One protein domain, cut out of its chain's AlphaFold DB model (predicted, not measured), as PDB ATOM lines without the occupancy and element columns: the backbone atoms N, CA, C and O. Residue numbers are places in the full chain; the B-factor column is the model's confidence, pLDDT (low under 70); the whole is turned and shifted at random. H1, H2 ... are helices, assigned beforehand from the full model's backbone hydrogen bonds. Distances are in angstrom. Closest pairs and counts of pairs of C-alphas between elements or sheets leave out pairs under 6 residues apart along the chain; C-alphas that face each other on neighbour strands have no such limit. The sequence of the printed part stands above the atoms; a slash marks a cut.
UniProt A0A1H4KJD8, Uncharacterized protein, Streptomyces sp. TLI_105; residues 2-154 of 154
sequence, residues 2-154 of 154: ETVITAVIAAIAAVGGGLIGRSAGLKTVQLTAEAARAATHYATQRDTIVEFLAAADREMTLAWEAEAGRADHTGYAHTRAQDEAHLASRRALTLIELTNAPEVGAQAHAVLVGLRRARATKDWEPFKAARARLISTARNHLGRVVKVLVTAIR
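This is residues 2 to 154 of the 154 residues of an uncharacterized protein of Streptomyces sp. TLI_105 (UniProt A0A1H4KJD8). Picture a loose rod built along one very long helix, H2: H5 runs beside it the opposite way, H3 and H4 pack on the part of H2 nearer its last residue, and H1 folds back on the part nearer its first. Residues 21 to 27, of which 24 to 27 belong to H2, stick out at one end of the rod. The printed part has 153 residues with five named helices, in the order H1 H2 H3 H4 H5, and no named strand; the class is all helix. H2, H3, H4 and H5 make an up-and-down bundle, each running against the one before it. The whole is loose, with a radius of gyration of the C-alphas of 20.5 A, and spans 69 by 27 by 26 A.

Start at H1, residues 2 to 15, and go on to H2, residues 24 to 67, the hub that touches four other helices. H1 and H2 form a helical hairpin; H1 touches H2 with residues 9 to 15 alone, and the closest C-alphas, those of Ile 12 and Thr 32, are 6.4 A apart. Their tilt of 37 degrees, opposite ways, is only just steep. Next comes H3, residues 76 to 98, which touches residues 45 to 63 of H2 at a shallow tilt of 31 degrees, opposite ways; the closest C-alphas, of Ala 55 and Ser 89, are 4.8 A apart. H4, residues 102 to 121, touches residues 52 to 63 of H2 at a shallow tilt of 6 degrees, the same way, with the C-alphas of Ala 63 and Arg 119 closest at 6.7 A. Last is H5, residues 125 to 153, which touches H4 at 16 degrees, a shallow tilt, opposite ways; the closest C-alphas, of Gly 114 and Phe 127, are 4.1 A apart. H5 also touches H2, closest at the C-alphas of Ala 35 and Leu 149, 6.1 A. H1 and H5 are near each other, while H3 and H5 are apart. In H1, H2, H3, H4 and H5 every O i to N i+4 pair is within hydrogen-bond range.

Find C-alpha 2 at (19.261, -30.075, -29.270), where H1 begins; it runs 20.1 A to Val 15. From C-alpha 24 at (28.589, -8.828, -49.039), H2 runs 64.1 A to Glu 67. H3 covers 32.9 A from Tyr 76 to Leu 98, and H4 28.2 A from Pro 102 to Thr 121. H5 covers 42.2 A from Glu 125 to C-alpha 153 at (28.438, -20.436, -39.893).

Look at Arg 22 and Gly 69 for the two C-alphas farthest apart, 69.6 A. The printed part has no cut and no long link. Low confidence, under 70, covers residues 2 to 33, 73 to 74 and 152 to 154; the mean pLDDT of the printed part is 81.1.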
ATOM      1  N   GLU A   2      20.518 -30.487 -28.607       38.50
ATOM      2  CA  GLU A   2      19.261 -30.075 -29.270       38.50
ATOM      3  C   GLU A   2      19.039 -28.557 -29.266       38.50
ATOM      4  O   GLU A   2      18.753 -27.979 -30.305       38.50
ATOM      5  N   THR A   3      19.292 -27.889 -28.138       51.12
ATOM      6  CA  THR A   3      19.152 -26.430 -27.995       51.12
ATOM      7  C   THR A   3      20.005 -25.613 -28.966       51.12
ATOM      8  O   THR A   3      19.586 -24.541 -29.388       51.12
ATOM      9  N   VAL A   4      21.177 -26.115 -29.363       49.72
ATOM     10  CA  VAL A   4      22.064 -25.422 -30.311       49.72
ATOM     11  C   VAL A   4      21.570 -25.609 -31.743       49.72
ATOM     12  O   VAL A   4      21.595 -24.668 -32.524       49.72
ATOM     13  N   ILE A   5      21.070 -26.798 -32.081       51.84
ATOM     14  CA  ILE A   5      20.562 -27.105 -33.425       51.84
ATOM     15  C   ILE A   5      19.284 -26.305 -33.698       51.84
ATOM     16  O   ILE A   5      19.174 -25.678 -34.749       51.84
ATOM     17  N   THR A   6      18.363 -26.242 -32.733       54.94
ATOM     18  CA  THR A   6      17.143 -25.428 -32.854       54.94
ATOM     19  C   THR A   6      17.469 -23.937 -32.957       54.94
ATOM     20  O   THR A   6      16.875 -23.241 -33.775       54.94
ATOM     21  N   ALA A   7      18.457 -23.450 -32.196       51.12
ATOM     22  CA  ALA A   7      18.909 -22.061 -32.280       51.12
ATOM     23  C   ALA A   7      19.571 -21.732 -33.629       51.12
ATOM     24  O   ALA A   7      19.328 -20.664 -34.179       51.12
ATOM     25  N   VAL A   8      20.358 -22.653 -34.197       54.34
ATOM     26  CA  VAL A   8      20.979 -22.484 -35.521       54.34
ATOM     27  C   VAL A   8      19.926 -22.480 -36.633       54.34
ATOM     28  O   VAL A   8      19.965 -21.610 -37.499       54.34
ATOM     29  N   ILE A   9      18.944 -23.386 -36.584       55.34
ATOM     30  CA  ILE A   9      17.830 -23.415 -37.548       55.34
ATOM     31  C   ILE A   9      17.003 -22.121 -37.459       55.34
ATOM     32  O   ILE A   9      16.689 -21.519 -38.487       55.34
ATOM     33  N   ALA A  10      16.709 -21.647 -36.243       55.78
ATOM     34  CA  ALA A  10      15.995 -20.389 -36.027       55.78
ATOM     35  C   ALA A  10      16.801 -19.162 -36.495       55.78
ATOM     36  O   ALA A  10      16.237 -18.247 -37.094       55.78
ATOM     37  N   ALA A  11      18.120 -19.151 -36.281       54.06
ATOM     38  CA  ALA A  11      18.998 -18.074 -36.732       54.06
ATOM     39  C   ALA A  11      19.079 -17.998 -38.265       54.06
ATOM     40  O   ALA A  11      19.000 -16.907 -38.824       54.06
ATOM     41  N   ILE A  12      19.159 -19.138 -38.960       54.69
ATOM     42  CA  ILE A  12      19.145 -19.183 -40.433       54.69
ATOM     43  C   ILE A  12      17.809 -18.651 -40.980       54.69
ATOM     44  O   ILE A  12      17.806 -17.873 -41.935       54.69
ATOM     45  N   ALA A  13      16.683 -19.000 -40.345       54.59
ATOM     46  CA  ALA A  13      15.365 -18.482 -40.719       54.59
ATOM     47  C   ALA A  13      15.232 -16.961 -40.493       54.59
ATOM     48  O   ALA A  13      14.612 -16.274 -41.302       54.59
ATOM     49  N   ALA A  14      15.850 -16.422 -39.436       49.75
ATOM     50  CA  ALA A  14      15.831 -14.990 -39.128       49.75
ATOM     51  C   ALA A  14      16.734 -14.151 -40.057       49.75
ATOM     52  O   ALA A  14      16.370 -13.035 -40.429       49.75
ATOM     53  N   VAL A  15      17.890 -14.682 -40.476       52.31
ATOM     54  CA  VAL A  15      18.830 -13.982 -41.378       52.31
ATOM     55  C   VAL A  15      18.288 -13.882 -42.812       52.31
ATOM     56  O   VAL A  15      18.588 -12.919 -43.513       52.31
ATOM     57  N   GLY A  16      17.418 -14.804 -43.241       49.88
ATOM     58  CA  GLY A  16      16.765 -14.752 -44.558       49.88
ATOM     59  C   GLY A  16      15.864 -13.527 -44.800       49.88
ATOM     60  O   GLY A  16      15.531 -13.248 -45.949       49.88
ATOM     61  N   GLY A  17      15.488 -12.780 -43.752       47.56
ATOM     62  CA  GLY A  17      14.618 -11.600 -43.852       47.56
ATOM     63  C   GLY A  17      15.331 -10.248 -43.988       47.56
ATOM     64  O   GLY A  17      14.660  -9.241 -44.212       47.56
ATOM     65  N   GLY A  18      16.662 -10.182 -43.849       50.78
ATOM     66  CA  GLY A  18      17.371  -8.913 -43.656       50.78
ATOM     67  C   GLY A  18      18.634  -8.725 -44.500       50.78
ATOM     68  O   GLY A  18      19.654  -9.353 -44.250       50.78
ATOM     69  N   LEU A  19      18.570  -7.729 -45.388       45.41
ATOM     70  CA  LEU A  19      19.655  -6.969 -46.028       45.41
ATOM     71  C   LEU A  19      20.336  -7.490 -47.310       45.41
ATOM     72  O   LEU A  19      21.205  -8.357 -47.340       45.41
ATOM     73  N   ILE A  20      20.020  -6.743 -48.369       47.88
ATOM     74  CA  ILE A  20      20.667  -6.662 -49.674       47.88
ATOM     75  C   ILE A  20      21.796  -5.618 -49.593       47.88
ATOM     76  O   ILE A  20      21.541  -4.429 -49.432       47.88
ATOM     77  N   GLY A  21      23.042  -6.052 -49.783       40.78
ATOM     78  CA  GLY A  21      24.186  -5.204 -50.146       40.78
ATOM     79  C   GLY A  21      25.037  -5.974 -51.154       40.78
ATOM     80  O   GLY A  21      25.530  -7.041 -50.833       40.78
ATOM     81  N   ARG A  22      25.150  -5.524 -52.407       48.25
ATOM     82  CA  ARG A  22      25.364  -6.400 -53.585       48.25
ATOM     83  C   ARG A  22      26.624  -7.291 -53.652       48.25
ATOM     84  O   ARG A  22      26.622  -8.193 -54.475       48.25
ATOM     85  N   SER A  23      27.657  -7.128 -52.822       45.25
ATOM     86  CA  SER A  23      28.829  -8.035 -52.791       45.25
ATOM     87  C   SER A  23      28.972  -8.808 -51.474       45.25
ATOM     88  O   SER A  23      29.249 -10.007 -51.493       45.25
ATOM     89  N   ALA A  24      28.706  -8.162 -50.337       46.84
ATOM     90  CA  ALA A  24      28.589  -8.828 -49.039       46.84
ATOM     91  C   ALA A  24      27.352  -9.741 -48.997       46.84
ATOM     92  O   ALA A  24      27.454 -10.898 -48.617       46.84
ATOM     93  N   GLY A  25      26.222  -9.267 -49.517       46.94
ATOM     94  CA  GLY A  25      24.958  -9.988 -49.619       46.94
ATOM     95  C   GLY A  25      25.009 -11.206 -50.536       46.94
ATOM     96  O   GLY A  25      24.316 -12.170 -50.261       46.94
ATOM     97  N   LEU A  26      25.863 -11.238 -51.569       53.50
ATOM     98  CA  LEU A  26      26.067 -12.461 -52.364       53.50
ATOM     99  C   LEU A  26      26.756 -13.555 -51.537       53.50
ATOM    100  O   LEU A  26      26.300 -14.695 -51.547       53.50
ATOM    101  N   LYS A  27      27.800 -13.201 -50.772       54.31
ATOM    102  CA  LYS A  27      28.466 -14.138 -49.852       54.31
ATOM    103  C   LYS A  27      27.545 -14.554 -48.703       54.31
ATOM    104  O   LYS A  27      27.478 -15.736 -48.386       54.31
ATOM    105  N   THR A  28      26.790 -13.620 -48.125       54.12
ATOM    106  CA  THR A  28      25.819 -13.911 -47.060       54.12
ATOM    107  C   THR A  28      24.690 -14.818 -47.558       54.12
ATOM    108  O   THR A  28      24.358 -15.780 -46.877       54.12
ATOM    109  N   VAL A  29      24.144 -14.585 -48.758       57.34
ATOM    110  CA  VAL A  29      23.103 -15.440 -49.365       57.34
ATOM    111  C   VAL A  29      23.639 -16.830 -49.724       57.34
ATOM    112  O   VAL A  29      22.928 -17.823 -49.586       57.34
ATOM    113  N   GLN A  30      24.896 -16.939 -50.165       59.22
ATOM    114  CA  GLN A  30      25.525 -18.238 -50.426       59.22
ATOM    115  C   GLN A  30      25.729 -19.043 -49.136       59.22
ATOM    116  O   GLN A  30      25.355 -20.215 -49.096       59.22
ATOM    117  N   LEU A  31      26.234 -18.406 -48.073       61.06
ATOM    118  CA  LEU A  31      26.419 -19.038 -46.762       61.06
ATOM    119  C   LEU A  31      25.086 -19.480 -46.144       61.06
ATOM    120  O   LEU A  31      24.992 -20.588 -45.617       61.06
ATOM    121  N   THR A  32      24.027 -18.670 -46.250       68.31
ATOM    122  CA  THR A  32      22.702 -19.054 -45.734       68.31
ATOM    123  C   THR A  32      22.075 -20.187 -46.541       68.31
ATOM    124  O   THR A  32      21.481 -21.088 -45.951       68.31
ATOM    125  N   ALA A  33      22.243 -20.205 -47.866       69.75
ATOM    126  CA  ALA A  33      21.760 -21.296 -48.710       69.75
ATOM    127  C   ALA A  33      22.505 -22.616 -48.444       69.75
ATOM    128  O   ALA A  33      21.881 -23.679 -48.410       69.75
ATOM    129  N   GLU A  34      23.821 -22.573 -48.238       71.81
ATOM    130  CA  GLU A  34      24.627 -23.750 -47.903       71.81
ATOM    131  C   GLU A  34      24.300 -24.282 -46.501       71.81
ATOM    132  O   GLU A  34      24.043 -25.479 -46.342       71.81
ATOM    133  N   ALA A  35      24.183 -23.391 -45.512       71.62
ATOM    134  CA  ALA A  35      23.764 -23.750 -44.161       71.62
ATOM    135  C   ALA A  35      22.343 -24.340 -44.139       71.62
ATOM    136  O   ALA A  35      22.111 -25.360 -43.488       71.62
ATOM    137  N   ALA A  36      21.402 -23.768 -44.900       73.88
ATOM    138  CA  ALA A  36      20.047 -24.303 -45.030       73.88
ATOM    139  C   ALA A  36      20.035 -25.693 -45.685       73.88
ATOM    140  O   ALA A  36      19.369 -26.598 -45.187       73.88
ATOM    141  N   ARG A  37      20.807 -25.909 -46.761       78.94
ATOM    142  CA  ARG A  37      20.932 -27.235 -47.399       78.94
ATOM    143  C   ARG A  37      21.511 -28.270 -46.443       78.94
ATOM    144  O   ARG A  37      20.984 -29.376 -46.367       78.94
ATOM    145  N   ALA A  38      22.559 -27.920 -45.705       78.88
ATOM    146  CA  ALA A  38      23.179 -28.823 -44.745       78.88
ATOM    147  C   ALA A  38      22.255 -29.117 -43.543       78.88
ATOM    148  O   ALA A  38      22.220 -30.253 -43.070       78.88
ATOM    149  N   ALA A  39      21.452 -28.145 -43.092       80.06
ATOM    150  CA  ALA A  39      20.465 -28.339 -42.029       80.06
ATOM    151  C   ALA A  39      19.317 -29.255 -42.480       80.06
ATOM    152  O   ALA A  39      18.960 -30.191 -41.765       80.06
ATOM    153  N   THR A  40      18.795 -29.044 -43.694       84.88
ATOM    154  CA  THR A  40      17.809 -29.943 -44.311       84.88
ATOM    155  C   THR A  40      18.384 -31.344 -44.478       84.88
ATOM    156  O   THR A  40      17.744 -32.315 -44.091       84.88
ATOM    157  N   HIS A  41      19.621 -31.464 -44.970       84.00
ATOM    158  CA  HIS A  41      20.286 -32.757 -45.124       84.00
ATOM    159  C   HIS A  41      20.424 -33.500 -43.789       84.00
ATOM    160  O   HIS A  41      20.110 -34.688 -43.714       84.00
ATOM    161  N   TYR A  42      20.830 -32.795 -42.728       86.75
ATOM    162  CA  TYR A  42      20.890 -33.340 -41.373       86.75
ATOM    163  C   TYR A  42      19.520 -33.834 -40.893       86.75
ATOM    164  O   TYR A  42      19.417 -34.965 -40.415       86.75
ATOM    165  N   ALA A  43      18.478 -33.004 -41.021       87.50
ATOM    166  CA  ALA A  43      17.130 -33.342 -40.574       87.50
ATOM    167  C   ALA A  43      16.596 -34.573 -41.317       87.50
ATOM    168  O   ALA A  43      16.181 -35.535 -40.677       87.50
ATOM    169  N   THR A  44      16.721 -34.594 -42.647       88.06
ATOM    170  CA  THR A  44      16.332 -35.738 -43.476       88.06
ATOM    171  C   THR A  44      17.078 -37.006 -43.065       88.06
ATOM    172  O   THR A  44      16.443 -38.027 -42.839       88.06
ATOM    173  N   GLN A  45      18.406 -36.966 -42.908       89.44
ATOM    174  CA  GLN A  45      19.163 -38.156 -42.493       89.44
ATOM    175  C   GLN A  45      18.735 -38.657 -41.115       89.44
ATOM    176  O   GLN A  45      18.521 -39.856 -40.938       89.44
ATOM    177  N   ARG A  46      18.604 -37.749 -40.141       93.25
ATOM    178  CA  ARG A  46      18.148 -38.083 -38.789       93.25
ATOM    179  C   ARG A  46      16.790 -38.777 -38.834       93.25
ATOM    180  O   ARG A  46      16.647 -39.842 -38.239       93.25
ATOM    181  N   ASP A  47      15.829 -38.184 -39.532       93.19
ATOM    182  CA  ASP A  47      14.446 -38.658 -39.549       93.19
ATOM    183  C   ASP A  47      14.335 -40.009 -40.250       93.19
ATOM    184  O   ASP A  47      13.738 -40.927 -39.693       93.19
ATOM    185  N   THR A  48      15.021 -40.194 -41.380       92.00
ATOM    186  CA  THR A  48      15.057 -41.488 -42.071       92.00
ATOM    187  C   THR A  48      15.696 -42.589 -41.213       92.00
ATOM    188  O   THR A  48      15.206 -43.717 -41.183       92.00
ATOM    189  N   ILE A  49      16.779 -42.291 -40.480       94.38
ATOM    190  CA  ILE A  49      17.407 -43.264 -39.566       94.38
ATOM    191  C   ILE A  49      16.447 -43.645 -38.430       94.38
ATOM    192  O   ILE A  49      16.355 -44.820 -38.069       94.38
ATOM    193  N   VAL A  50      15.740 -42.665 -37.860       94.94
ATOM    194  CA  VAL A  50      14.751 -42.899 -36.799       94.94
ATOM    195  C   VAL A  50      13.585 -43.735 -37.320       94.94
ATOM    196  O   VAL A  50      13.201 -44.703 -36.666       94.94
ATOM    197  N   GLU A  51      13.066 -43.415 -38.507       94.19
ATOM    198  CA  GLU A  51      11.999 -44.174 -39.163       94.19
ATOM    199  C   GLU A  51      12.423 -45.625 -39.416       94.19
ATOM    200  O   GLU A  51      11.687 -46.555 -39.081       94.19
ATOM    201  N   PHE A  52      13.644 -45.837 -39.917       96.50
ATOM    202  CA  PHE A  52      14.199 -47.174 -40.114       96.50
ATOM    203  C   PHE A  52      14.275 -47.966 -38.805       96.50
ATOM    204  O   PHE A  52      13.828 -49.112 -38.754       96.50
ATOM    205  N   LEU A  53      14.828 -47.366 -37.744       96.25
ATOM    206  CA  LEU A  53      14.952 -48.022 -36.439       96.25
ATOM    207  C   LEU A  53      13.581 -48.374 -35.858       96.25
ATOM    208  O   LEU A  53      13.395 -49.495 -35.392       96.25
ATOM    209  N   ALA A  54      12.613 -47.460 -35.936       96.06
ATOM    210  CA  ALA A  54      11.254 -47.700 -35.463       96.06
ATOM    211  C   ALA A  54      10.565 -48.835 -36.239       96.06
ATOM    212  O   ALA A  54       9.927 -49.700 -35.637       96.06
ATOM    213  N   ALA A  55      10.721 -48.868 -37.565       95.44
ATOM    214  CA  ALA A  55      10.161 -49.927 -38.399       95.44
ATOM    215  C   ALA A  55      10.813 -51.293 -38.120       95.44
ATOM    216  O   ALA A  55      10.109 -52.293 -37.978       95.44
ATOM    217  N   ALA A  56      12.142 -51.337 -37.982       95.31
ATOM    218  CA  ALA A  56      12.874 -52.558 -37.651       95.31
ATOM    219  C   ALA A  56      12.527 -53.084 -36.246       95.31
ATOM    220  O   ALA A  56      12.338 -54.288 -36.070       95.31
ATOM    221  N   ASP A  57      12.391 -52.195 -35.257       95.56
ATOM    222  CA  ASP A  57      11.978 -52.556 -33.896       95.56
ATOM    223  C   ASP A  57      10.531 -53.074 -33.871       95.56
ATOM    224  O   ASP A  57      10.224 -54.024 -33.148       95.56
ATOM    225  N   ARG A  58       9.642 -52.513 -34.702       94.94
ATOM    226  CA  ARG A  58       8.271 -53.015 -34.866       94.94
ATOM    227  C   ARG A  58       8.243 -54.404 -35.498       94.94
ATOM    228  O   ARG A  58       7.525 -55.272 -35.006       94.94
ATOM    229  N   GLU A  59       9.025 -54.635 -36.551       94.00
ATOM    230  CA  GLU A  59       9.134 -55.957 -37.183       94.00
ATOM    231  C   GLU A  59       9.692 -56.997 -36.193       94.00
ATOM    232  O   GLU A  59       9.165 -58.107 -36.100       94.00
ATOM    233  N   MET A  60      10.695 -56.620 -35.394       93.75
ATOM    234  CA  MET A  60      11.232 -57.450 -34.311       93.75
ATOM    235  C   MET A  60      10.184 -57.756 -33.238       93.75
ATOM    236  O   MET A  60      10.021 -58.918 -32.873       93.75
ATOM    237  N   THR A  61       9.446 -56.744 -32.777       92.50
ATOM    238  CA  THR A  61       8.413 -56.901 -31.742       92.50
ATOM    239  C   THR A  61       7.338 -57.879 -32.193       92.50
ATOM    240  O   THR A  61       7.062 -58.841 -31.485       92.50
ATOM    241  N   LEU A  62       6.806 -57.710 -33.408       90.81
ATOM    242  CA  LEU A  62       5.792 -58.611 -33.963       90.81
ATOM    243  C   LEU A  62       6.315 -60.043 -34.118       90.81
ATOM    244  O   LEU A  62       5.592 -61.003 -33.856       90.81
ATOM    245  N   ALA A  63       7.573 -60.203 -34.536       89.06
ATOM    246  CA  ALA A  63       8.188 -61.517 -34.673       89.06
ATOM    247  C   ALA A  63       8.452 -62.195 -33.315       89.06
ATOM    248  O   ALA A  63       8.301 -63.412 -33.205       89.06
ATOM    249  N   TRP A  64       8.814 -61.428 -32.287       87.81
ATOM    250  CA  TRP A  64       9.018 -61.929 -30.928       87.81
ATOM    251  C   TRP A  64       7.703 -62.244 -30.212       87.81
ATOM    252  O   TRP A  64       7.581 -63.297 -29.588       87.81
ATOM    253  N   GLU A  65       6.690 -61.381 -30.333       88.38
ATOM    254  CA  GLU A  65       5.325 -61.677 -29.882       88.38
ATOM    255  C   GLU A  65       4.818 -62.969 -30.516       88.38
ATOM    256  O   GLU A  65       4.128 -63.748 -29.850       88.38
ATOM    257  N   ALA A  66       5.229 -63.220 -31.767       84.88
ATOM    258  CA  ALA A  66       4.902 -64.448 -32.457       84.88
ATOM    259  C   ALA A  66       5.603 -65.702 -31.975       84.88
ATOM    260  O   ALA A  66       5.016 -66.776 -31.886       84.88
ATOM    261  N   GLU A  67       6.857 -65.564 -31.600       85.38
ATOM    262  CA  GLU A  67       7.575 -66.638 -30.939       85.38
ATOM    263  C   GLU A  67       7.023 -66.933 -29.537       85.38
ATOM    264  O   GLU A  67       6.943 -68.088 -29.131       85.38
ATOM    265  N   ALA A  68       6.607 -65.897 -28.806       86.06
ATOM    266  CA  ALA A  68       6.105 -66.019 -27.441       86.06
ATOM    267  C   ALA A  68       4.657 -66.540 -27.346       86.06
ATOM    268  O   ALA A  68       4.130 -66.625 -26.237       86.06
ATOM    269  N   GLY A  69       3.995 -66.828 -28.476       83.06
ATOM    270  CA  GLY A  69       2.590 -67.249 -28.514       83.06
ATOM    271  C   GLY A  69       1.616 -66.178 -28.014       83.06
ATOM    272  O   GLY A  69       0.537 -66.503 -27.523       83.06
ATOM    273  N   ARG A  70       2.013 -64.899 -28.073       78.31
ATOM    274  CA  ARG A  70       1.232 -63.765 -27.549       78.31
ATOM    275  C   ARG A  70       0.311 -63.118 -28.576       78.31
ATOM    276  O   ARG A  70      -0.511 -62.293 -28.192       78.31
ATOM    277  N   ALA A  71       0.440 -63.467 -29.853       72.12
ATOM    278  CA  ALA A  71      -0.458 -62.980 -30.893       72.12
ATOM    279  C   ALA A  71      -1.248 -64.141 -31.507       72.12
ATOM    280  O   ALA A  71      -0.810 -65.288 -31.503       72.12
ATOM    281  N   ASP A  72      -2.413 -63.844 -32.070       70.50
ATOM    282  CA  ASP A  72      -3.098 -64.801 -32.931       70.50
ATOM    283  C   ASP A  72      -2.352 -64.872 -34.275       70.50
ATOM    284  O   ASP A  72      -2.556 -64.050 -35.172       70.50
ATOM    285  N   HIS A  73      -1.431 -65.832 -34.397       63.69
ATOM    286  CA  HIS A  73      -0.591 -66.020 -35.592       63.69
ATOM    287  C   HIS A  73      -1.357 -66.508 -36.815       63.69
ATOM    288  O   HIS A  73      -0.781 -66.579 -37.899       63.69
ATOM    289  N   THR A  74      -2.635 -66.844 -36.651       64.62
ATOM    290  CA  THR A  74      -3.490 -67.321 -37.738       64.62
ATOM    291  C   THR A  74      -4.396 -66.223 -38.293       64.62
ATOM    292  O   THR A  74      -4.986 -66.382 -39.363       64.62
ATOM    293  N   GLY A  75      -4.459 -65.073 -37.615       74.19
ATOM    294  CA  GLY A  75      -5.285 -63.944 -38.011       74.19
ATOM    295  C   GLY A  75      -4.659 -63.091 -39.115       74.19
ATOM    296  O   GLY A  75      -3.513 -62.652 -39.022       74.19
ATOM    297  N   TYR A  76      -5.469 -62.742 -40.119       82.88
ATOM    298  CA  TYR A  76      -5.126 -61.793 -41.191       82.88
ATOM    299  C   TYR A  76      -4.491 -60.487 -40.669       82.88
ATOM    300  O   TYR A  76      -3.577 -59.944 -41.289       82.88
ATOM    301  N   ALA A  77      -4.937 -60.003 -39.505       84.19
ATOM    302  CA  ALA A  77      -4.419 -58.785 -38.884       84.19
ATOM    303  C   ALA A  77      -2.929 -58.882 -38.506       84.19
ATOM    304  O   ALA A  77      -2.196 -57.910 -38.683       84.19
ATOM    305  N   HIS A  78      -2.467 -60.040 -38.023       83.25
ATOM    306  CA  HIS A  78      -1.071 -60.224 -37.632       83.25
ATOM    307  C   HIS A  78      -0.156 -60.290 -38.859       83.25
ATOM    308  O   HIS A  78       0.843 -59.573 -38.917       83.25
ATOM    309  N   THR A  79      -0.536 -61.077 -39.871       84.81
ATOM    310  CA  THR A  79       0.187 -61.149 -41.151       84.81
ATOM    311  C   THR A  79       0.297 -59.770 -41.795       84.81
ATOM    312  O   THR A  79       1.393 -59.332 -42.134       84.81
ATOM    313  N   ARG A  80      -0.814 -59.026 -41.858       90.19
ATOM    314  CA  ARG A  80      -0.821 -57.664 -42.396       90.19
ATOM    315  C   ARG A  80       0.102 -56.720 -41.620       90.19
ATOM    316  O   ARG A  80       0.831 -55.951 -42.237       90.19
ATOM    317  N   ALA A  81       0.105 -56.781 -40.288       89.94
ATOM    318  CA  ALA A  81       0.993 -55.954 -39.472       89.94
ATOM    319  C   ALA A  81       2.479 -56.282 -39.708       89.94
ATOM    320  O   ALA A  81       3.309 -55.368 -39.720       89.94
ATOM    321  N   GLN A  82       2.821 -57.561 -39.915       88.31
ATOM    322  CA  GLN A  82       4.180 -57.974 -40.275       88.31
ATOM    323  C   GLN A  82       4.585 -57.451 -41.657       88.31
ATOM    324  O   GLN A  82       5.682 -56.910 -41.794       88.31
ATOM    325  N   ASP A  83       3.704 -57.562 -42.653       91.25
ATOM    326  CA  ASP A  83       3.960 -57.068 -44.009       91.25
ATOM    327  C   ASP A  83       4.133 -55.545 -44.032       91.25
ATOM    328  O   ASP A  83       5.062 -55.028 -44.654       91.25
ATOM    329  N   GLU A  84       3.287 -54.810 -43.305       93.69
ATOM    330  CA  GLU A  84       3.391 -53.354 -43.167       93.69
ATOM    331  C   GLU A  84       4.714 -52.943 -42.499       93.69
ATOM    332  O   GLU A  84       5.393 -52.037 -42.990       93.69
ATOM    333  N   ALA A  85       5.124 -53.631 -41.426       93.00
ATOM    334  CA  ALA A  85       6.398 -53.365 -40.754       93.00
ATOM    335  C   ALA A  85       7.604 -53.686 -41.656       93.00
ATOM    336  O   ALA A  85       8.543 -52.890 -41.736       93.00
ATOM    337  N   HIS A  86       7.551 -54.803 -42.387       92.44
ATOM    338  CA  HIS A  86       8.590 -55.197 -43.337       92.44
ATOM    339  C   HIS A  86       8.721 -54.199 -44.495       92.44
ATOM    340  O   HIS A  86       9.821 -53.788 -44.867       92.44
ATOM    341  N   LEU A  87       7.597 -53.762 -45.069       95.25
ATOM    342  CA  LEU A  87       7.595 -52.750 -46.124       95.25
ATOM    343  C   LEU A  87       8.139 -51.412 -45.617       95.25
ATOM    344  O   LEU A  87       8.906 -50.766 -46.334       95.25
ATOM    345  N   ALA A  88       7.784 -51.005 -44.396       93.81
ATOM    346  CA  ALA A  88       8.300 -49.784 -43.784       93.81
ATOM    347  C   ALA A  88       9.823 -49.844 -43.580       93.81
ATOM    348  O   ALA A  88      10.528 -48.918 -43.979       93.81
ATOM    349  N   SER A  89      10.352 -50.954 -43.053       94.31
ATOM    350  CA  SER A  89      11.793 -51.105 -42.808       94.31
ATOM    351  C   SER A  89      12.599 -51.111 -44.115       94.31
ATOM    352  O   SER A  89      13.660 -50.490 -44.206       94.31
ATOM    353  N   ARG A  90      12.060 -51.730 -45.175       93.81
ATOM    354  CA  ARG A  90      12.661 -51.741 -46.519       93.81
ATOM    355  C   ARG A  90      12.622 -50.370 -47.191       93.81
ATOM    356  O   ARG A  90      13.633 -49.957 -47.751       93.81
ATOM    357  N   ARG A  91      11.497 -49.651 -47.110       94.19
ATOM    358  CA  ARG A  91      11.375 -48.283 -47.645       94.19
ATOM    359  C   ARG A  91      12.345 -47.329 -46.958       94.19
ATOM    360  O   ARG A  91      13.070 -46.613 -47.641       94.19
ATOM    361  N   ALA A  92      12.407 -47.372 -45.629       92.81
ATOM    362  CA  ALA A  92      13.333 -46.549 -44.867       92.81
ATOM    363  C   ALA A  92      14.799 -46.896 -45.186       92.81
ATOM    364  O   ALA A  92      15.612 -45.987 -45.341       92.81
ATOM    365  N   LEU A  93      15.141 -48.178 -45.391       93.25
ATOM    366  CA  LEU A  93      16.478 -48.567 -45.861       93.25
ATOM    367  C   LEU A  93      16.800 -47.953 -47.229       93.25
ATOM    368  O   LEU A  93      17.864 -47.362 -47.379       93.25
ATOM    369  N   THR A  94      15.890 -48.046 -48.202       92.88
ATOM    370  CA  THR A  94      16.092 -47.427 -49.521       92.88
ATOM    371  C   THR A  94      16.323 -45.924 -49.394       92.88
ATOM    372  O   THR A  94      17.217 -45.386 -50.037       92.88
ATOM    373  N   LEU A  95      15.578 -45.236 -48.526       90.81
ATOM    374  CA  LEU A  95      15.807 -43.815 -48.270       90.81
ATOM    375  C   LEU A  95      17.191 -43.550 -47.656       90.81
ATOM    376  O   LEU A  95      17.845 -42.599 -48.072       90.81
ATOM    377  N   ILE A  96      17.668 -44.386 -46.723       90.56
ATOM    378  CA  ILE A  96      19.033 -44.287 -46.172       90.56
ATOM    379  C   ILE A  96      20.075 -44.480 -47.278       90.56
ATOM    380  O   ILE A  96      21.021 -43.699 -47.349       90.56
ATOM    381  N   GLU A  97      19.907 -45.485 -48.136       89.88
ATOM    382  CA  GLU A  97      20.825 -45.787 -49.245       89.88
ATOM    383  C   GLU A  97      20.878 -44.659 -50.286       89.88
ATOM    384  O   GLU A  97      21.922 -44.430 -50.892       89.88
ATOM    385  N   LEU A  98      19.776 -43.922 -50.460       87.88
ATOM    386  CA  LEU A  98      19.722 -42.717 -51.292       87.88
ATOM    387  C   LEU A  98      20.373 -41.498 -50.626       87.88
ATOM    388  O   LEU A  98      20.658 -40.505 -51.299       87.88
ATOM    389  N   THR A  99      20.616 -41.539 -49.314       78.00
ATOM    390  CA  THR A  99      21.436 -40.519 -48.659       78.00
ATOM    391  C   THR A  99      22.920 -40.825 -48.879       78.00
ATOM    392  O   THR A  99      23.330 -41.980 -48.891       78.00
ATOM    393  N   ASN A 100      23.758 -39.792 -49.015       74.50
ATOM    394  CA  ASN A 100      25.219 -39.918 -49.155       74.50
ATOM    395  C   ASN A 100      25.907 -40.393 -47.848       74.50
ATOM    396  O   ASN A 100      26.791 -39.717 -47.324       74.50
ATOM    397  N   ALA A 101      25.470 -41.519 -47.283       84.69
ATOM    398  CA  ALA A 101      25.941 -42.101 -46.027       84.69
ATOM    399  C   ALA A 101      26.087 -43.635 -46.156       84.69
ATOM    400  O   ALA A 101      25.343 -44.390 -45.516       84.69
ATOM    401  N   PRO A 102      27.016 -44.124 -46.999       88.88
ATOM    402  CA  PRO A 102      27.142 -45.550 -47.319       88.88
ATOM    403  C   PRO A 102      27.401 -46.436 -46.093       88.88
ATOM    404  O   PRO A 102      26.898 -47.555 -46.012       88.88
ATOM    405  N   GLU A 103      28.136 -45.943 -45.099       93.00
ATOM    406  CA  GLU A 103      28.391 -46.647 -43.842       93.00
ATOM    407  C   GLU A 103      27.128 -46.810 -42.989       93.00
ATOM    408  O   GLU A 103      26.969 -47.831 -42.319       93.00
ATOM    409  N   VAL A 104      26.214 -45.832 -43.027       94.88
ATOM    410  CA  VAL A 104      24.919 -45.916 -42.342       94.88
ATOM    411  C   VAL A 104      24.041 -46.930 -43.069       94.88
ATOM    412  O   VAL A 104      23.483 -47.814 -42.418       94.88
ATOM    413  N   GLY A 105      23.992 -46.868 -44.405       94.44
ATOM    414  CA  GLY A 105      23.281 -47.840 -45.241       94.44
ATOM    415  C   GLY A 105      23.752 -49.276 -45.003       94.44
ATOM    416  O   GLY A 105      22.937 -50.163 -44.759       94.44
ATOM    417  N   ALA A 106      25.067 -49.504 -44.949       95.56
ATOM    418  CA  ALA A 106      25.635 -50.822 -44.670       95.56
ATOM    419  C   ALA A 106      25.226 -51.367 -43.289       95.56
ATOM    420  O   ALA A 106      24.887 -52.545 -43.160       95.56
ATOM    421  N   GLN A 107      25.218 -50.524 -42.247       97.00
ATOM    422  CA  GLN A 107      24.756 -50.956 -40.922       97.00
ATOM    423  C   GLN A 107      23.237 -51.170 -40.876       97.00
ATOM    424  O   GLN A 107      22.788 -52.120 -40.238       97.00
ATOM    425  N   ALA A 108      22.443 -50.356 -41.575       96.56
ATOM    426  CA  ALA A 108      20.999 -50.559 -41.698       96.56
ATOM    427  C   ALA A 108      20.677 -51.875 -42.425       96.56
ATOM    428  O   ALA A 108      19.849 -52.662 -41.964       96.56
ATOM    429  N   HIS A 109      21.419 -52.203 -43.482       96.62
ATOM    430  CA  HIS A 109      21.326 -53.507 -44.130       96.62
ATOM    431  C   HIS A 109      21.663 -54.651 -43.160       96.62
ATOM    432  O   HIS A 109      20.929 -55.638 -43.075       96.62
ATOM    433  N   ALA A 110      22.734 -54.507 -42.371       97.19
ATOM    434  CA  ALA A 110      23.114 -55.493 -41.360       97.19
ATOM    435  C   ALA A 110      22.030 -55.701 -40.287       97.19
ATOM    436  O   ALA A 110      21.876 -56.820 -39.797       97.19
ATOM    437  N   VAL A 111      21.252 -54.665 -39.948       97.69
ATOM    438  CA  VAL A 111      20.086 -54.785 -39.054       97.69
ATOM    439  C   VAL A 111      19.021 -55.691 -39.667       97.69
ATOM    440  O   VAL A 111      18.583 -56.626 -39.000       97.69
ATOM    441  N   LEU A 112      18.650 -55.491 -40.938       96.19
ATOM    442  CA  LEU A 112      17.656 -56.349 -41.602       96.19
ATOM    443  C   LEU A 112      18.142 -57.797 -41.761       96.19
ATOM    444  O   LEU A 112      17.364 -58.739 -41.606       96.19
ATOM    445  N   VAL A 113      19.435 -57.996 -42.035       96.19
ATOM    446  CA  VAL A 113      20.047 -59.335 -42.071       96.19
ATOM    447  C   VAL A 113      19.999 -59.989 -40.689       96.19
ATOM    448  O   VAL A 113      19.600 -61.150 -40.576       96.19
ATOM    449  N   GLY A 114      20.362 -59.247 -39.640       95.50
ATOM    450  CA  GLY A 114      20.281 -59.705 -38.254       95.50
ATOM    451  C   GLY A 114      18.856 -60.086 -37.857       95.50
ATOM    452  O   GLY A 114      18.656 -61.135 -37.253       95.50
ATOM    453  N   LEU A 115      17.867 -59.293 -38.272       94.56
ATOM    454  CA  LEU A 115      16.450 -59.558 -38.038       94.56
ATOM    455  C   LEU A 115      15.975 -60.835 -38.738       94.56
ATOM    456  O   LEU A 115      15.359 -61.696 -38.111       94.56
ATOM    457  N   ARG A 116      16.305 -61.008 -40.025       93.62
ATOM    458  CA  ARG A 116      15.967 -62.227 -40.777       93.62
ATOM    459  C   ARG A 116      16.576 -63.468 -40.131       93.62
ATOM    460  O   ARG A 116      15.895 -64.483 -39.996       93.62
ATOM    461  N   ARG A 117      17.845 -63.383 -39.722       93.62
ATOM    462  CA  ARG A 117      18.524 -64.466 -39.005       93.62
ATOM    463  C   ARG A 117      17.822 -64.770 -37.686       93.62
ATOM    464  O   ARG A 117      17.513 -65.931 -37.448       93.62
ATOM    465  N   ALA A 118      17.504 -63.751 -36.892       92.50
ATOM    466  CA  ALA A 118      16.817 -63.921 -35.616       92.50
ATOM    467  C   ALA A 118      15.458 -64.617 -35.770       92.50
ATOM    468  O   ALA A 118      15.156 -65.544 -35.024       92.50
ATOM    469  N   ARG A 119      14.676 -64.269 -36.802       89.56
ATOM    470  CA  ARG A 119      13.402 -64.953 -37.101       89.56
ATOM    471  C   ARG A 119      13.585 -66.453 -37.360       89.56
ATOM    472  O   ARG A 119      12.729 -67.235 -36.944       89.56
ATOM    473  N   ALA A 120      14.681 -66.833 -38.020       90.50
ATOM    474  CA  ALA A 120      14.993 -68.216 -38.375       90.50
ATOM    475  C   ALA A 120      15.609 -69.018 -37.217       90.50
ATOM    476  O   ALA A 120      15.243 -70.171 -37.016       90.50
ATOM    477  N   THR A 121      16.539 -68.427 -36.463       92.88
ATOM    478  CA  THR A 121      17.333 -69.144 -35.448       92.88
ATOM    479  C   THR A 121      16.882 -68.891 -34.016       92.88
ATOM    480  O   THR A 121      17.425 -69.512 -33.109       92.88
ATOM    481  N   LYS A 122      15.942 -67.961 -33.801       90.25
ATOM    482  CA  LYS A 122      15.503 -67.463 -32.483       90.25
ATOM    483  C   LYS A 122      16.608 -66.796 -31.654       90.25
ATOM    484  O   LYS A 122      16.443 -66.510 -30.473       90.25
ATOM    485  N   ASP A 123      17.732 -66.494 -32.296       92.94
ATOM    486  CA  ASP A 123      18.847 -65.764 -31.703       92.94
ATOM    487  C   ASP A 123      18.754 -64.283 -32.085       92.94
ATOM    488  O   ASP A 123      18.997 -63.896 -33.230       92.94
ATOM    489  N   TRP A 124      18.394 -63.457 -31.105       93.06
ATOM    490  CA  TRP A 124      18.185 -62.020 -31.272       93.06
ATOM    491  C   TRP A 124      19.463 -61.188 -31.097       93.06
ATOM    492  O   TRP A 124      19.452 -59.985 -31.379       93.06
ATOM    493  N   GLU A 125      20.573 -61.787 -30.658       95.75
ATOM    494  CA  GLU A 125      21.818 -61.054 -30.398       95.75
ATOM    495  C   GLU A 125      22.439 -60.432 -31.660       95.75
ATOM    496  O   GLU A 125      22.811 -59.253 -31.615       95.75
ATOM    497  N   PRO A 126      22.479 -61.108 -32.829       94.69
ATOM    498  CA  PRO A 126      22.956 -60.494 -34.067       94.69
ATOM    499  C   PRO A 126      22.175 -59.233 -34.458       94.69
ATOM    500  O   PRO A 126      22.778 -58.252 -34.899       94.69
ATOM    501  N   PHE A 127      20.851 -59.239 -34.264       95.94
ATOM    502  CA  PHE A 127      19.995 -58.075 -34.503       95.94
ATOM    503  C   PHE A 127      20.329 -56.932 -33.538       95.94
ATOM    504  O   PHE A 127      20.619 -55.821 -33.987       95.94
ATOM    505  N   LYS A 128      20.363 -57.200 -32.225       95.94
ATOM    506  CA  LYS A 128      20.686 -56.186 -31.204       95.94
ATOM    507  C   LYS A 128      22.064 -55.566 -31.441       95.94
ATOM    508  O   LYS A 128      22.209 -54.344 -31.397       95.94
ATOM    509  N   ALA A 129      23.062 -56.393 -31.750       96.50
ATOM    510  CA  ALA A 129      24.418 -55.943 -32.037       96.50
ATOM    511  C   ALA A 129      24.481 -55.081 -33.309       96.50
ATOM    512  O   ALA A 129      25.140 -54.040 -33.317       96.50
ATOM    513  N   ALA A 130      23.778 -55.473 -34.378       96.69
ATOM    514  CA  ALA A 130      23.685 -54.668 -35.597       96.69
ATOM    515  C   ALA A 130      22.988 -53.324 -35.342       96.69
ATOM    516  O   ALA A 130      23.481 -52.285 -35.779       96.69
ATOM    517  N   ARG A 131      21.900 -53.322 -34.563       97.31
ATOM    518  CA  ARG A 131      21.167 -52.109 -34.174       97.31
ATOM    519  C   ARG A 131      22.048 -51.150 -33.377       97.31
ATOM    520  O   ARG A 131      22.085 -49.957 -33.672       97.31
ATOM    521  N   ALA A 132      22.805 -51.660 -32.406       97.38
ATOM    522  CA  ALA A 132      23.744 -50.856 -31.626       97.38
ATOM    523  C   ALA A 132      24.844 -50.232 -32.504       97.38
ATOM    524  O   ALA A 132      25.151 -49.044 -32.361       97.38
ATOM    525  N   ARG A 133      25.398 -51.000 -33.455       97.69
ATOM    526  CA  ARG A 133      26.371 -50.479 -34.428       97.69
ATOM    527  C   ARG A 133      25.766 -49.399 -35.317       97.69
ATOM    528  O   ARG A 133      26.389 -48.354 -35.468       97.69
ATOM    529  N   LEU A 134      24.554 -49.602 -35.839       97.19
ATOM    530  CA  LEU A 134      23.854 -48.588 -36.628       97.19
ATOM    531  C   LEU A 134      23.687 -47.286 -35.841       97.19
ATOM    532  O   LEU A 134      24.033 -46.230 -36.357       97.19
ATOM    533  N   ILE A 135      23.224 -47.352 -34.591       97.12
ATOM    534  CA  ILE A 135      23.052 -46.161 -33.744       97.12
ATOM    535  C   ILE A 135      24.386 -45.430 -33.552       97.12
ATOM    536  O   ILE A 135      24.442 -44.206 -33.675       97.12
ATOM    537  N   SER A 136      25.467 -46.160 -33.277       97.38
ATOM    538  CA  SER A 136      26.802 -45.569 -33.121       97.38
ATOM    539  C   SER A 136      27.282 -44.896 -34.414       97.38
ATOM    540  O   SER A 136      27.656 -43.720 -34.408       97.38
ATOM    541  N   THR A 137      27.190 -45.597 -35.547       96.25
ATOM    542  CA  THR A 137      27.575 -45.079 -36.868       96.25
ATOM    543  C   THR A 137      26.742 -43.862 -37.263       96.25
ATOM    544  O   THR A 137      27.304 -42.849 -37.676       96.25
ATOM    545  N   ALA A 138      25.425 -43.912 -37.063       94.50
ATOM    546  CA  ALA A 138      24.511 -42.802 -37.308       94.50
ATOM    547  C   ALA A 138      24.879 -41.569 -36.476       94.50
ATOM    548  O   ALA A 138      24.976 -40.468 -37.015       94.50
ATOM    549  N   ARG A 139      25.151 -41.741 -35.176       94.00
ATOM    550  CA  ARG A 139      25.574 -40.636 -34.298       94.00
ATOM    551  C   ARG A 139      26.885 -40.010 -34.757       94.00
ATOM    552  O   ARG A 139      26.989 -38.786 -34.786       94.00
ATOM    553  N   ASN A 140      27.864 -40.826 -35.144       94.00
ATOM    554  CA  ASN A 140      29.146 -40.333 -35.647       94.00
ATOM    555  C   ASN A 140      28.981 -39.585 -36.975       94.00
ATOM    556  O   ASN A 140      29.543 -38.501 -37.146       94.00
ATOM    557  N   HIS A 141      28.180 -40.130 -37.891       91.75
ATOM    558  CA  HIS A 141      27.890 -39.512 -39.182       91.75
ATOM    559  C   HIS A 141      27.190 -38.163 -39.021       91.75
ATOM    560  O   HIS A 141      27.716 -37.139 -39.457       91.75
ATOM    561  N   LEU A 142      26.071 -38.138 -38.295       90.50
ATOM    562  CA  LEU A 142      25.319 -36.922 -37.989       90.50
ATOM    563  C   LEU A 142      26.176 -35.900 -37.225       90.50
ATOM    564  O   LEU A 142      26.092 -34.701 -37.485       90.50
ATOM    565  N   GLY A 143      27.063 -36.358 -36.338       89.25
ATOM    566  CA  GLY A 143      28.032 -35.504 -35.653       89.25
ATOM    567  C   GLY A 143      29.022 -34.820 -36.602       89.25
ATOM    568  O   GLY A 143      29.371 -33.659 -36.380       89.25
ATOM    569  N   ARG A 144      29.456 -35.485 -37.682       88.31
ATOM    570  CA  ARG A 144      30.285 -34.852 -38.727       88.31
ATOM    571  C   ARG A 144      29.495 -33.812 -39.518       88.31
ATOM    572  O   ARG A 144      30.020 -32.724 -39.733       88.31
ATOM    573  N   VAL A 145      28.241 -34.099 -39.873       83.88
ATOM    574  CA  VAL A 145      27.363 -33.136 -40.568       83.88
ATOM    575  C   VAL A 145      27.167 -31.870 -39.725       83.88
ATOM    576  O   VAL A 145      27.314 -30.759 -40.230       83.88
ATOM    577  N   VAL A 146      26.942 -32.018 -38.414       84.12
ATOM    578  CA  VAL A 146      26.840 -30.877 -37.486       84.12
ATOM    579  C   VAL A 146      28.149 -30.089 -37.397       84.12
ATOM    580  O   VAL A 146      28.115 -28.863 -37.354       84.12
ATOM    581  N   LYS A 147      29.314 -30.749 -37.391       83.00
ATOM    582  CA  LYS A 147      30.606 -30.039 -37.399       83.00
ATOM    583  C   LYS A 147      30.773 -29.183 -38.654       83.00
ATOM    584  O   LYS A 147      31.198 -28.041 -38.533       83.00
ATOM    585  N   VAL A 148      30.409 -29.711 -39.823       76.69
ATOM    586  CA  VAL A 148      30.431 -28.948 -41.084       76.69
ATOM    587  C   VAL A 148      29.498 -27.739 -40.994       76.69
ATOM    588  O   VAL A 148      29.925 -26.631 -41.301       76.69
ATOM    589  N   LEU A 149      28.279 -27.929 -40.482       73.81
ATOM    590  CA  LEU A 149      27.318 -26.845 -40.245       73.81
ATOM    591  C   LEU A 149      27.881 -25.741 -39.345       73.81
ATOM    592  O   LEU A 149      27.782 -24.566 -39.675       73.81
ATOM    593  N   VAL A 150      28.488 -26.107 -38.214       76.56
ATOM    594  CA  VAL A 150      29.059 -25.131 -37.274       76.56
ATOM    595  C   VAL A 150      30.237 -24.382 -37.893       76.56
ATOM    596  O   VAL A 150      30.363 -23.182 -37.670       76.56
ATOM    597  N   THR A 151      31.088 -25.058 -38.668       75.12
ATOM    598  CA  THR A 151      32.207 -24.408 -39.367       75.12
ATOM    599  C   THR A 151      31.723 -23.467 -40.467       75.12
ATOM    600  O   THR A 151      32.294 -22.399 -40.614       75.12
ATOM    601  N   ALA A 152      30.666 -23.818 -41.203       67.19
ATOM    602  CA  ALA A 152      30.129 -22.981 -42.280       67.19
ATOM    603  C   ALA A 152      29.478 -21.673 -41.785       67.19
ATOM    604  O   ALA A 152      29.282 -20.751 -42.571       67.19
ATOM    605  N   ILE A 153      29.115 -21.596 -40.500       65.75
ATOM    606  CA  ILE A 153      28.438 -20.436 -39.893       65.75
ATOM    607  C   ILE A 153      29.419 -19.537 -39.111       65.75
ATOM    608  O   ILE A 153      29.056 -18.425 -38.730       65.75
ATOM    609  N   ARG A 154      30.649 -20.003 -38.858       58.84
ATOM    610  CA  ARG A 154      31.717 -19.232 -38.199       58.84
ATOM    611  C   ARG A 154      32.541 -18.450 -39.210       58.84
ATOM    612  O   ARG A 154      32.911 -17.309 -38.861       58.84
TER     613      ARG A 154